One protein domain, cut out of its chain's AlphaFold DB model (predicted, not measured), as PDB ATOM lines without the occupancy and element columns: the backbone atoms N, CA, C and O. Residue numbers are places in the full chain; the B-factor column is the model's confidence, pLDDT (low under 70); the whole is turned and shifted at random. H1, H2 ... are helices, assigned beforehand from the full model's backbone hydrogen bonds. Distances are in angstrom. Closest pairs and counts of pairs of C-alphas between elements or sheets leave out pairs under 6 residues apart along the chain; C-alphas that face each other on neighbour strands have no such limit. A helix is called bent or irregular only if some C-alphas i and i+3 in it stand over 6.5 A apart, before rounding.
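AT A GLANCE: This is residues 4 to 88 of the 433 residues of an uncharacterized protein of Negativicoccus succinicivorans (UniProt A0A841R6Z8). One long helix, H2, runs along the length of the model; H4 and H5 pack crosswise on it and on each other to make the core, while H1 meets one end of H2 and small H3 lies past the other. The printed part has 85 residues, with five named helices in the order H1, H2, H3, H4, H5 and no named strand: all helix. It is compact, with a radius of gyration of the C-alphas of 12.4 A, yet elongated, spanning 37 by 23 by 20 A.

HOW THE PARTS SIT: Begin at the hub, H2, residues 17 to 34. Its residues 20 to 28 touch H5, residues 69 to 81, about perpendicular at 90 degrees; the closest C-alphas, of Ile 24 and Ala 79, are 4.7 A apart. H4, residues 47 to 62, touches H2 at a steep tilt of 66 degrees, opposite ways, with the C-alphas of Ile 30 and Ala 53 closest at 6.2 A. With residues 47 to 54, H4 also touches H5, about perpendicular at 81 degrees; C-alphas 47 and 73 are closest at 5.2 A. H1, residues 4 to 12, touches H2 about perpendicular at 76 degrees, at residues 17 to 20 of H2; C-alphas 7 and 17 are closest at 6.0 A. H3, residues 38 to 43, touches no helix. Every O i to N i+4 pair is within hydrogen-bond range in H1 and H3, against 12 of 14 in H2, 8 of 12 in H4 and 7 of 9 in H5.

IN THESE COORDINATES: Find C-alpha 17 at (101.867, 112.754, 106.939); from there H2 runs 26.1 A to C-alpha 34 at (87.322, 118.656, 86.112). H4 covers 19.5 A, with a kink of 45 degrees near residue 56, and H5 18.9 A. H2, H4 and H5 are irregular: C-alphas 18 and 21 are 7.1 A apart, 56 and 59 are 7.3 A apart, and 70 and 73 are 7.3 A apart.

THE WHOLE: The C-alphas of His 4 and Ala 38 are the two farthest apart, at 37.1 A. The printed part has no cut, no link is long, and no printed residue is under 70 in pLDDT.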
ATOM      1  N   HIS A   4     104.920 103.504 104.503       79.81
ATOM      2  CA  HIS A   4     106.129 104.305 104.731       79.81
ATOM      3  C   HIS A   4     106.703 104.908 103.435       79.81
ATOM      4  O   HIS A   4     107.096 106.070 103.421       79.81
ATOM      5  N   GLU A   5     106.675 104.166 102.326       85.00
ATOM      6  CA  GLU A   5     107.181 104.639 101.028       85.00
ATOM      7  C   GLU A   5     106.329 105.791 100.471       85.00
ATOM      8  O   GLU A   5     106.864 106.731  99.886       85.00
ATOM      9  N   TRP A   6     105.009 105.760 100.688       85.88
ATOM     10  CA  TRP A   6     104.126 106.877 100.341       85.88
ATOM     11  C   TRP A   6     104.446 108.129 101.159       85.88
ATOM     12  O   TRP A   6     104.562 109.213 100.589       85.88
ATOM     13  N   VAL A   7     104.637 107.976 102.473       88.81
ATOM     14  CA  VAL A   7     104.957 109.096 103.373       88.81
ATOM     15  C   VAL A   7     106.232 109.819 102.937       88.81
ATOM     16  O   VAL A   7     106.240 111.047 102.879       88.81
ATOM     17  N   GLU A   8     107.293 109.089 102.583       92.75
ATOM     18  CA  GLU A   8     108.547 109.704 102.121       92.75
ATOM     19  C   GLU A   8     108.369 110.491 100.816       92.75
ATOM     20  O   GLU A   8     108.922 111.581 100.661       92.75
ATOM     21  N   ARG A   9     107.558 109.979  99.883       92.94
ATOM     22  CA  ARG A   9     107.299 110.654  98.604       92.94
ATOM     23  C   ARG A   9     106.482 111.934  98.774       92.94
ATOM     24  O   ARG A   9     106.830 112.943  98.172       92.94
ATOM     25  N   PHE A  10     105.454 111.920  99.622       94.69
ATOM     26  CA  PHE A  10     104.691 113.129  99.950       94.69
ATOM     27  C   PHE A  10     105.552 114.162 100.678       94.69
ATOM     28  O   PHE A  10     105.498 115.350 100.357       94.69
ATOM     29  N   ARG A  11     106.415 113.711 101.594       95.69
ATOM     30  CA  ARG A  11     107.349 114.590 102.304       95.69
ATOM     31  C   ARG A  11     108.318 115.289 101.352       95.69
ATOM     32  O   ARG A  11     108.609 116.465 101.555       95.69
ATOM     33  N   ALA A  12     108.786 114.600 100.310       94.94
ATOM     34  CA  ALA A  12     109.644 115.194  99.284       94.94
ATOM     35  C   ALA A  12     108.960 116.340  98.510       94.94
ATOM     36  O   ALA A  12     109.654 117.217  98.004       94.94
ATOM     37  N   LEU A  13     107.623 116.361  98.476       94.62
ATOM     38  CA  LEU A  13     106.797 117.416  97.875       94.62
ATOM     39  C   LEU A  13     106.265 118.429  98.907       94.62
ATOM     40  O   LEU A  13     105.356 119.202  98.620       94.62
ATOM     41  N   GLY A  14     106.803 118.423 100.131       94.12
ATOM     42  CA  GLY A  14     106.426 119.371 101.184       94.12
ATOM     43  C   GLY A  14     105.127 119.041 101.926       94.12
ATOM     44  O   GLY A  14     104.646 119.877 102.687       94.12
ATOM     45  N   ILE A  15     104.566 117.839 101.753       96.62
ATOM     46  CA  ILE A  15     103.324 117.416 102.413       96.62
ATOM     47  C   ILE A  15     103.639 116.589 103.666       96.62
ATOM     48  O   ILE A  15     104.337 115.573 103.605       96.62
ATOM     49  N   ALA A  16     103.118 117.008 104.823       93.00
ATOM     50  CA  ALA A  16     103.260 116.257 106.071       93.00
ATOM     51  C   ALA A  16     102.333 115.028 106.100       93.00
ATOM     52  O   ALA A  16     101.256 115.052 105.511       93.00
ATOM     53  N   GLU A  17     102.690 113.977 106.853       90.25
ATOM     54  CA  GLU A  17     101.867 112.754 106.939       90.25
ATOM     55  C   GLU A  17     100.419 113.044 107.364       90.25
ATOM     56  O   GLU A  17      99.481 112.504 106.781       90.25
ATOM     57  N   SER A  18     100.226 113.959 108.318       89.94
ATOM     58  CA  SER A  18      98.902 114.379 108.792       89.94
ATOM     59  C   SER A  18      98.044 115.081 107.733       89.94
ATOM     60  O   SER A  18      96.842 115.227 107.933       89.94
ATOM     61  N   GLN A  19      98.641 115.523 106.625       93.25
ATOM     62  CA  GLN A  19      97.969 116.227 105.531       93.25
ATOM     63  C   GLN A  19      97.703 115.321 104.327       93.25
ATOM     64  O   GLN A  19      96.880 115.674 103.488       93.25
ATOM     65  N   ILE A  20      98.341 114.146 104.246       93.00
ATOM     66  CA  ILE A  20      98.233 113.245 103.086       93.00
ATOM     67  C   ILE A  20      96.774 112.910 102.784       93.00
ATOM     68  O   ILE A  20      96.348 112.978 101.636       93.00
ATOM     69  N   TYR A  21      95.986 112.593 103.810       92.56
ATOM     70  CA  TYR A  21      94.579 112.258 103.628       92.56
ATOM     71  C   TYR A  21      93.755 113.427 103.063       92.56
ATOM     72  O   TYR A  21      92.967 113.238 102.137       92.56
ATOM     73  N   THR A  22      93.995 114.646 103.552       95.19
ATOM     74  CA  THR A  22      93.384 115.866 103.009       95.19
ATOM     75  C   THR A  22      93.744 116.061 101.542       95.19
ATOM     76  O   THR A  22      92.874 116.395 100.748       95.19
ATOM     77  N   GLU A  23      94.994 115.808 101.154       95.94
ATOM     78  CA  GLU A  23      95.427 115.959  99.762       95.94
ATOM     79  C   GLU A  23      94.874 114.853  98.846       95.94
ATOM     80  O   GLU A  23      94.573 115.116  97.683       95.94
ATOM     81  N   ILE A  24      94.622 113.647  99.372       95.38
ATOM     82  CA  ILE A  24      93.851 112.608  98.667       95.38
ATOM     83  C   ILE A  24      92.427 113.096  98.388       95.38
ATOM     84  O   ILE A  24      91.968 113.016  97.247       95.38
ATOM     85  N   LEU A  25      91.733 113.633  99.395       95.50
ATOM     86  CA  LEU A  25      90.392 114.195  99.213       95.50
ATOM     87  C   LEU A  25      90.411 115.373  98.235       95.50
ATOM     88  O   LEU A  25      89.612 115.423  97.304       95.50
ATOM     89  N   ARG A  26      91.369 116.288  98.386       96.00
ATOM     90  CA  ARG A  26      91.539 117.449  97.510       96.00
ATOM     91  C   ARG A  26      91.715 117.038  96.050       96.00
ATOM     92  O   ARG A  26      91.057 117.594  95.173       96.00
ATOM     93  N   ALA A  27      92.561 116.045  95.787       95.06
ATOM     94  CA  ALA A  27      92.770 115.522  94.443       95.06
ATOM     95  C   ALA A  27      91.493 114.894  93.867       95.06
ATOM     96  O   ALA A  27      91.167 115.143  92.709       95.06
ATOM     97  N   ARG A  28      90.727 114.149  94.675       93.94
ATOM     98  CA  ARG A  28      89.454 113.543  94.249       93.94
ATOM     99  C   ARG A  28      88.382 114.586  93.942       93.94
ATOM    100  O   ARG A  28      87.639 114.410  92.982       93.94
ATOM    101  N   GLU A  29      88.327 115.682  94.697       93.62
ATOM    102  CA  GLU A  29      87.424 116.805  94.404       93.62
ATOM    103  C   GLU A  29      87.757 117.432  93.052       93.62
ATOM    104  O   GLU A  29      86.880 117.635  92.212       93.62
ATOM    105  N   ILE A  30      89.044 117.711  92.829       93.25
ATOM    106  CA  ILE A  30      89.530 118.269  91.567       93.25
ATOM    107  C   ILE A  30      89.192 117.341  90.409       93.25
ATOM    108  O   ILE A  30      88.682 117.802  89.393       93.25
ATOM    109  N   ASP A  31      89.422 116.044  90.580       90.94
ATOM    110  CA  ASP A  31      89.100 115.035  89.582       90.94
ATOM    111  C   ASP A  31      87.603 115.045  89.230       90.94
ATOM    112  O   ASP A  31      87.233 115.211  88.066       90.94
ATOM    113  N   GLN A  32      86.725 114.984  90.234       88.69
ATOM    114  CA  GLN A  32      85.280 114.989  90.011       88.69
ATOM    115  C   GLN A  32      84.788 116.263  89.316       88.69
ATOM    116  O   GLN A  32      83.948 116.175  88.422       88.69
ATOM    117  N   VAL A  33      85.298 117.439  89.689       89.38
ATOM    118  CA  VAL A  33      84.892 118.710  89.069       89.38
ATOM    119  C   VAL A  33      85.428 118.824  87.644       89.38
ATOM    120  O   VAL A  33      84.687 119.188  86.727       89.38
ATOM    121  N   LEU A  34      86.704 118.503  87.425       89.12
ATOM    122  CA  LEU A  34      87.322 118.656  86.112       89.12
ATOM    123  C   LEU A  34      86.731 117.675  85.096       89.12
ATOM    124  O   LEU A  34      86.431 118.092  83.978       89.12
ATOM    125  N   PHE A  35      86.489 116.420  85.472       85.94
ATOM    126  CA  PHE A  35      86.003 115.390  84.550       85.94
ATOM    127  C   PHE A  35      84.475 115.354  84.376       85.94
ATOM    128  O   PHE A  35      83.961 114.551  83.595       85.94
ATOM    129  N   GLN A  36      83.726 116.277  84.993       84.94
ATOM    130  CA  GLN A  36      82.345 116.560  84.573       84.94
ATOM    131  C   GLN A  36      82.292 117.132  83.149       84.94
ATOM    132  O   GLN A  36      81.338 116.880  82.400       84.94
ATOM    133  N   ARG A  37      83.330 117.865  82.729       83.62
ATOM    134  CA  ARG A  37      83.390 118.452  81.390       83.62
ATOM    135  C   ARG A  37      83.801 117.407  80.348       83.62
ATOM    136  O   ARG A  37      84.645 116.547  80.590       83.62
ATOM    137  N   ALA A  38      83.137 117.425  79.191       79.25
ATOM    138  CA  ALA A  38      83.361 116.432  78.136       79.25
ATOM    139  C   ALA A  38      84.745 116.571  77.475       79.25
ATOM    140  O   ALA A  38      85.371 115.564  77.166       79.25
ATOM    141  N   ASP A  39      85.239 117.802  77.337       78.19
ATOM    142  CA  ASP A  39      86.566 118.122  76.798       78.19
ATOM    143  C   ASP A  39      87.693 117.518  77.649       78.19
ATOM    144  O   ASP A  39      88.581 116.852  77.125       78.19
ATOM    145  N   HIS A  40      87.627 117.664  78.970       85.06
ATOM    146  CA  HIS A  40      88.633 117.098  79.869       85.06
ATOM    147  C   HIS A  40      88.632 115.561  79.864       85.06
ATOM    148  O   HIS A  40      89.685 114.946  80.001       85.06
ATOM    149  N   ARG A  41      87.471 114.923  79.657       77.50
ATOM    150  CA  ARG A  41      87.374 113.457  79.517       77.50
ATOM    151  C   ARG A  41      88.015 112.936  78.235       77.50
ATOM    152  O   ARG A  41      88.561 111.838  78.248       77.50
ATOM    153  N   GLU A  42      87.928 113.693  77.146       75.88
ATOM    154  CA  GLU A  42      88.449 113.284  75.838       75.88
ATOM    155  C   GLU A  42      89.943 113.607  75.679       75.88
ATOM    156  O   GLU A  42      90.691 112.802  75.126       75.88
ATOM    157  N   TYR A  43      90.392 114.751  76.203       80.75
ATOM    158  CA  TYR A  43      91.738 115.282  75.952       80.75
ATOM    159  C   TYR A  43      92.637 115.349  77.197       80.75
ATOM    160  O   TYR A  43      93.817 115.681  77.081       80.75
ATOM    161  N   GLY A  44      92.116 115.010  78.379       81.31
ATOM    162  CA  GLY A  44      92.829 115.123  79.651       81.31
ATOM    163  C   GLY A  44      92.893 116.558  80.185       81.31
ATOM    164  O   GLY A  44      92.253 117.473  79.666       81.31
ATOM    165  N   VAL A  45      93.668 116.753  81.255       87.38
ATOM    166  CA  VAL A  45      93.852 118.049  81.931       87.38
ATOM    167  C   VAL A  45      95.332 118.412  82.017       87.38
ATOM    168  O   VAL A  45      96.192 117.540  82.148       87.38
ATOM    169  N   THR A  46      95.643 119.705  81.941       90.12
ATOM    170  CA  THR A  46      97.018 120.212  82.082       90.12
ATOM    171  C   THR A  46      97.362 120.497  83.544       90.12
ATOM    172  O   THR A  46      96.471 120.703  84.369       90.12
ATOM    173  N   GLY A  47      98.661 120.584  83.861       89.38
ATOM    174  CA  GLY A  47      99.123 121.024  85.184       89.38
ATOM    175  C   GLY A  47      98.569 122.401  85.566       89.38
ATOM    176  O   GLY A  47      98.064 122.571  86.668       89.38
ATOM    177  N   GLU A  48      98.533 123.340  84.619       92.50
ATOM    178  CA  GLU A  48      97.918 124.666  84.796       92.50
ATOM    179  C   GLU A  48      96.431 124.573  85.172       92.50
ATOM    180  O   GLU A  48      95.962 125.299  86.044       92.50
ATOM    181  N   THR A  49      95.686 123.643  84.560       91.50
ATOM    182  CA  THR A  49      94.268 123.411  84.888       91.50
ATOM    183  C   THR A  49      94.109 122.866  86.308       91.50
ATOM    184  O   THR A  49      93.210 123.288  87.034       91.50
ATOM    185  N   ILE A  50      95.000 121.962  86.726       93.31
ATOM    186  CA  ILE A  50      95.021 121.394  88.082       93.31
ATOM    187  C   ILE A  50      95.371 122.472  89.123       93.31
ATOM    188  O   ILE A  50      94.725 122.547  90.168       93.31
ATOM    189  N   ILE A  51      96.334 123.351  88.830       93.38
ATOM    190  CA  ILE A  51      96.709 124.485  89.692       93.38
ATOM    191  C   ILE A  51      95.561 125.500  89.780       93.38
ATOM    192  O   ILE A  51      95.201 125.957  90.865       93.38
ATOM    193  N   ALA A  52      94.910 125.819  88.659       92.06
ATOM    194  CA  ALA A  52      93.743 126.697  88.665       92.06
ATOM    195  C   ALA A  52      92.596 126.108  89.509       92.06
ATOM    196  O   ALA A  52      91.952 126.830  90.274       92.06
ATOM    197  N   ALA A  53      92.369 124.795  89.415       90.94
ATOM    198  CA  ALA A  53      91.382 124.070  90.209       90.94
ATOM    199  C   ALA A  53      91.697 124.096  91.715       90.94
ATOM    200  O   ALA A  53      90.811 124.399  92.519       90.94
ATOM    201  N   LEU A  54      92.967 123.873  92.085       92.62
ATOM    202  CA  LEU A  54      93.468 124.011  93.455       92.62
ATOM    203  C   LEU A  54      93.041 125.357  94.057       92.62
ATOM    204  O   LEU A  54      92.430 125.391  95.127       92.62
ATOM    205  N   HIS A  55      93.281 126.460  93.350       89.12
ATOM    206  CA  HIS A  55      92.940 127.795  93.843       89.12
ATOM    207  C   HIS A  55      91.439 128.090  93.856       89.12
ATOM    208  O   HIS A  55      90.966 128.794  94.745       89.12
ATOM    209  N   SER A  56      90.696 127.570  92.880       85.00
ATOM    210  CA  SER A  56      89.329 128.027  92.616       85.00
ATOM    211  C   SER A  56      88.281 127.428  93.550       85.00
ATOM    212  O   SER A  56      87.341 128.127  93.908       85.00
ATOM    213  N   PHE A  57      88.401 126.151  93.927       83.00
ATOM    214  CA  PHE A  57      87.319 125.471  94.659       83.00
ATOM    215  C   PHE A  57      87.774 124.550  95.793       83.00
ATOM    216  O   PHE A  57      86.939 123.964  96.474       83.00
ATOM    217  N   THR A  58      89.081 124.429  96.048       87.44
ATOM    218  CA  THR A  58      89.559 123.526  97.110       87.44
ATOM    219  C   THR A  58      89.964 124.230  98.401       87.44
ATOM    220  O   THR A  58      89.964 123.601  99.455       87.44
ATOM    221  N   ILE A  59      90.282 125.527  98.355       86.25
ATOM    222  CA  ILE A  59      90.758 126.272  99.533       86.25
ATOM    223  C   ILE A  59      89.663 126.399 100.594       86.25
ATOM    224  O   ILE A  59      89.934 126.193 101.773       86.25
ATOM    225  N   GLU A  60      88.428 126.696 100.190       86.81
ATOM    226  CA  GLU A  60      87.303 126.818 101.124       86.81
ATOM    227  C   GLU A  60      86.999 125.484 101.824       86.81
ATOM    228  O   GLU A  60      86.756 125.454 103.027       86.81
ATOM    229  N   LYS A  61      87.086 124.371 101.082       87.31
ATOM    230  CA  LYS A  61      86.731 123.028 101.562       87.31
ATOM    231  C   LYS A  61      87.841 122.351 102.372       87.31
ATOM    232  O   LYS A  61      87.555 121.676 103.355       87.31
ATOM    233  N   PHE A  62      89.101 122.518 101.972       91.06
ATOM    234  CA  PHE A  62      90.241 121.772 102.527       91.06
ATOM    235  C   PHE A  62      91.297 122.666 103.190       91.06
ATOM    236  O   PHE A  62      92.321 122.175 103.667       91.06
ATOM    237  N   GLY A  63      91.073 123.980 103.223       90.69
ATOM    238  CA  GLY A  63      92.034 124.962 103.710       90.69
ATOM    239  C   GLY A  63      93.150 125.266 102.708       90.69
ATOM    240  O   GLY A  63      93.225 124.698 101.610       90.69
ATOM    241  N   SER A  64      94.030 126.187 103.103       90.81
ATOM    242  CA  SER A  64      95.194 126.590 102.312       90.81
ATOM    243  C   SER A  64      96.112 125.406 102.015       90.81
ATOM    244  O   SER A  64      96.394 124.589 102.891       90.81
ATOM    245  N   TYR A  65      96.605 125.346 100.781       92.50
ATOM    246  CA  TYR A  65      97.595 124.357 100.378       92.50
ATOM    247  C   TYR A  65      98.933 124.608 101.109       92.50
ATOM    248  O   TYR A  65      99.375 125.759 101.157       92.50
ATOM    249  N   PRO A  66      99.561 123.582 101.716       89.81
ATOM    250  CA  PRO A  66     100.695 123.780 102.622       89.81
ATOM    251  C   PRO A  66     102.066 123.887 101.936       89.81
ATOM    252  O   PRO A  66     103.037 124.234 102.608       89.81
ATOM    253  N   ALA A  67     102.161 123.581 100.641       92.50
ATOM    254  CA  ALA A  67     103.415 123.536  99.885       92.50
ATOM    255  C   ALA A  67     103.381 124.477  98.663       92.50
ATOM    256  O   ALA A  67     102.508 125.336  98.558       92.50
ATOM    257  N   ASP A  68     104.342 124.336  97.748       91.94
ATOM    258  CA  ASP A  68     104.417 125.126  96.513       91.94
ATOM    259  C   ASP A  68     103.304 124.724  95.519       91.94
ATOM    260  O   ASP A  68     103.308 123.578  95.051       91.94
ATOM    261  N   PRO A  69     102.342 125.615  95.188       92.25
ATOM    262  CA  PRO A  69     101.256 125.308  94.257       92.25
ATOM    263  C   PRO A  69     101.735 124.835  92.881       92.25
ATOM    264  O   PRO A  69     101.065 124.012  92.267       92.25
ATOM    265  N   GLU A  70     102.906 125.284  92.417       93.31
ATOM    266  CA  GLU A  70     103.455 124.887  91.111       93.31
ATOM    267  C   GLU A  70     103.829 123.396  91.061       93.31
ATOM    268  O   GLU A  70     103.813 122.773  90.001       93.31
ATOM    269  N   GLN A  71     104.109 122.789  92.218       93.25
ATOM    270  CA  GLN A  71     104.391 121.355  92.352       93.25
ATOM    271  C   GLN A  71     103.123 120.520  92.550       93.25
ATOM    272  O   GLN A  71     103.171 119.286  92.557       93.25
ATOM    273  N   TYR A  72     101.963 121.163  92.698       95.06
ATOM    274  CA  TYR A  72     100.723 120.462  92.985       95.06
ATOM    275  C   TYR A  72     100.298 119.442  91.914       95.06
ATOM    276  O   TYR A  72      99.746 118.419  92.306       95.06
ATOM    277  N   PRO A  73     100.573 119.595  90.600       95.62
ATOM    278  CA  PRO A  73     100.295 118.529  89.633       95.62
ATOM    279  C   PRO A  73     100.966 117.188  89.982       95.62
ATOM    280  O   PRO A  73     100.379 116.128  89.753       95.62
ATOM    281  N   GLU A  74     102.157 117.217  90.588       95.25
ATOM    282  CA  GLU A  74     102.843 116.009  91.061       95.25
ATOM    283  C   GLU A  74     102.177 115.436  92.317       95.25
ATOM    284  O   GLU A  74     101.963 114.222  92.400       95.25
ATOM    285  N   VAL A  75     101.785 116.297  93.264       95.75
ATOM    286  CA  VAL A  75     101.025 115.897  94.463       95.75
ATOM    287  C   VAL A  75      99.672 115.310  94.075       95.75
ATOM    288  O   VAL A  75      99.306 114.256  94.585       95.75
ATOM    289  N   TYR A  76      98.964 115.922  93.127       95.06
ATOM    290  CA  TYR A  76      97.709 115.431  92.565       95.06
ATOM    291  C   TYR A  76      97.888 114.035  91.962       95.06
ATOM    292  O   TYR A  76      97.164 113.109  92.328       95.06
ATOM    293  N   GLY A  77      98.890 113.842  91.095       93.25
ATOM    294  CA  GLY A  77      99.175 112.528  90.513       93.25
ATOM    295  C   GLY A  77      99.498 111.475  91.580       93.25
ATOM    296  O   GLY A  77      99.024 110.339  91.511       93.25
ATOM    297  N   MET A  78     100.254 111.862  92.609       93.75
ATOM    298  CA  MET A  78     100.595 110.996  93.737       93.75
ATOM    299  C   MET A  78      99.369 110.629  94.582       93.75
ATOM    300  O   MET A  78      99.159 109.456  94.887       93.75
ATOM    301  N   ALA A  79      98.535 111.609  94.916       94.00
ATOM    302  CA  ALA A  79      97.295 111.456  95.667       94.00
ATOM    303  C   ALA A  79      96.292 110.553  94.940       94.00
ATOM    304  O   ALA A  79      95.721 109.649  95.550       94.00
ATOM    305  N   MET A  80      96.148 110.714  93.622       90.69
ATOM    306  CA  MET A  80      95.274 109.872  92.801       90.69
ATOM    307  C   MET A  80      95.728 108.410  92.752       90.69
ATOM    308  O   MET A  80      94.881 107.510  92.729       90.69
ATOM    309  N   ALA A  81      97.044 108.172  92.778       88.94
ATOM    310  CA  ALA A  81      97.640 106.839  92.811       88.94
ATOM    311  C   ALA A  81      97.688 106.217  94.221       88.94
ATOM    312  O   ALA A  81      97.941 105.016  94.349       88.94
ATOM    313  N   THR A  82      97.466 107.007  95.274       86.06
ATOM    314  CA  THR A  82      97.508 106.536  96.661       86.06
ATOM    315  C   THR A  82      96.199 105.828  97.021       86.06
ATOM    316  O   THR A  82      95.130 106.430  96.895       86.06
ATOM    317  N   PRO A  83      96.239 104.570  97.505       83.88
ATOM    318  CA  PRO A  83      95.055 103.905  98.042       83.88
ATOM    319  C   PRO A  83      94.487 104.690  99.242       83.88
ATOM    320  O   PRO A  83      95.193 104.819 100.247       83.88
ATOM    321  N   PRO A  84      93.237 105.196  99.188       83.44
ATOM    322  CA  PRO A  84      92.707 106.078 100.231       83.44
ATOM    323  C   PRO A  84      92.643 105.435 101.622       83.44
ATOM    324  O   PRO A  84      92.899 106.111 102.616       83.44
ATOM    325  N   LEU A  85      92.373 104.122 101.693       80.38
ATOM    326  CA  LEU A  85      92.333 103.361 102.950       80.38
ATOM    327  C   LEU A  85      93.622 103.492 103.774       80.38
ATOM    328  O   LEU A  85      93.551 103.563 104.992       80.38
ATOM    329  N   LEU A  86      94.795 103.602 103.132       82.94
ATOM    330  CA  LEU A  86      96.083 103.643 103.841       82.94
ATOM    331  C   LEU A  86      96.238 104.848 104.778       82.94
ATOM    332  O   LEU A  86      97.026 104.779 105.726       82.94
ATOM    333  N   PHE A  87      95.535 105.943 104.486       83.69
ATOM    334  CA  PHE A  87      95.633 107.214 105.204       83.69
ATOM    335  C   PHE A  87      94.296 107.680 105.785       83.69
ATOM    336  O   PHE A  87      94.255 108.729 106.422       83.69
ATOM    337  N   SER A  88      93.218 106.920 105.583       83.25
ATOM    338  CA  SER A  88      91.905 107.281 106.102       83.25
ATOM    339  C   SER A  88      91.911 107.328 107.636       83.25
ATOM    340  O   SER A  88      92.450 106.420 108.272       83.25
TER     341      SER A  88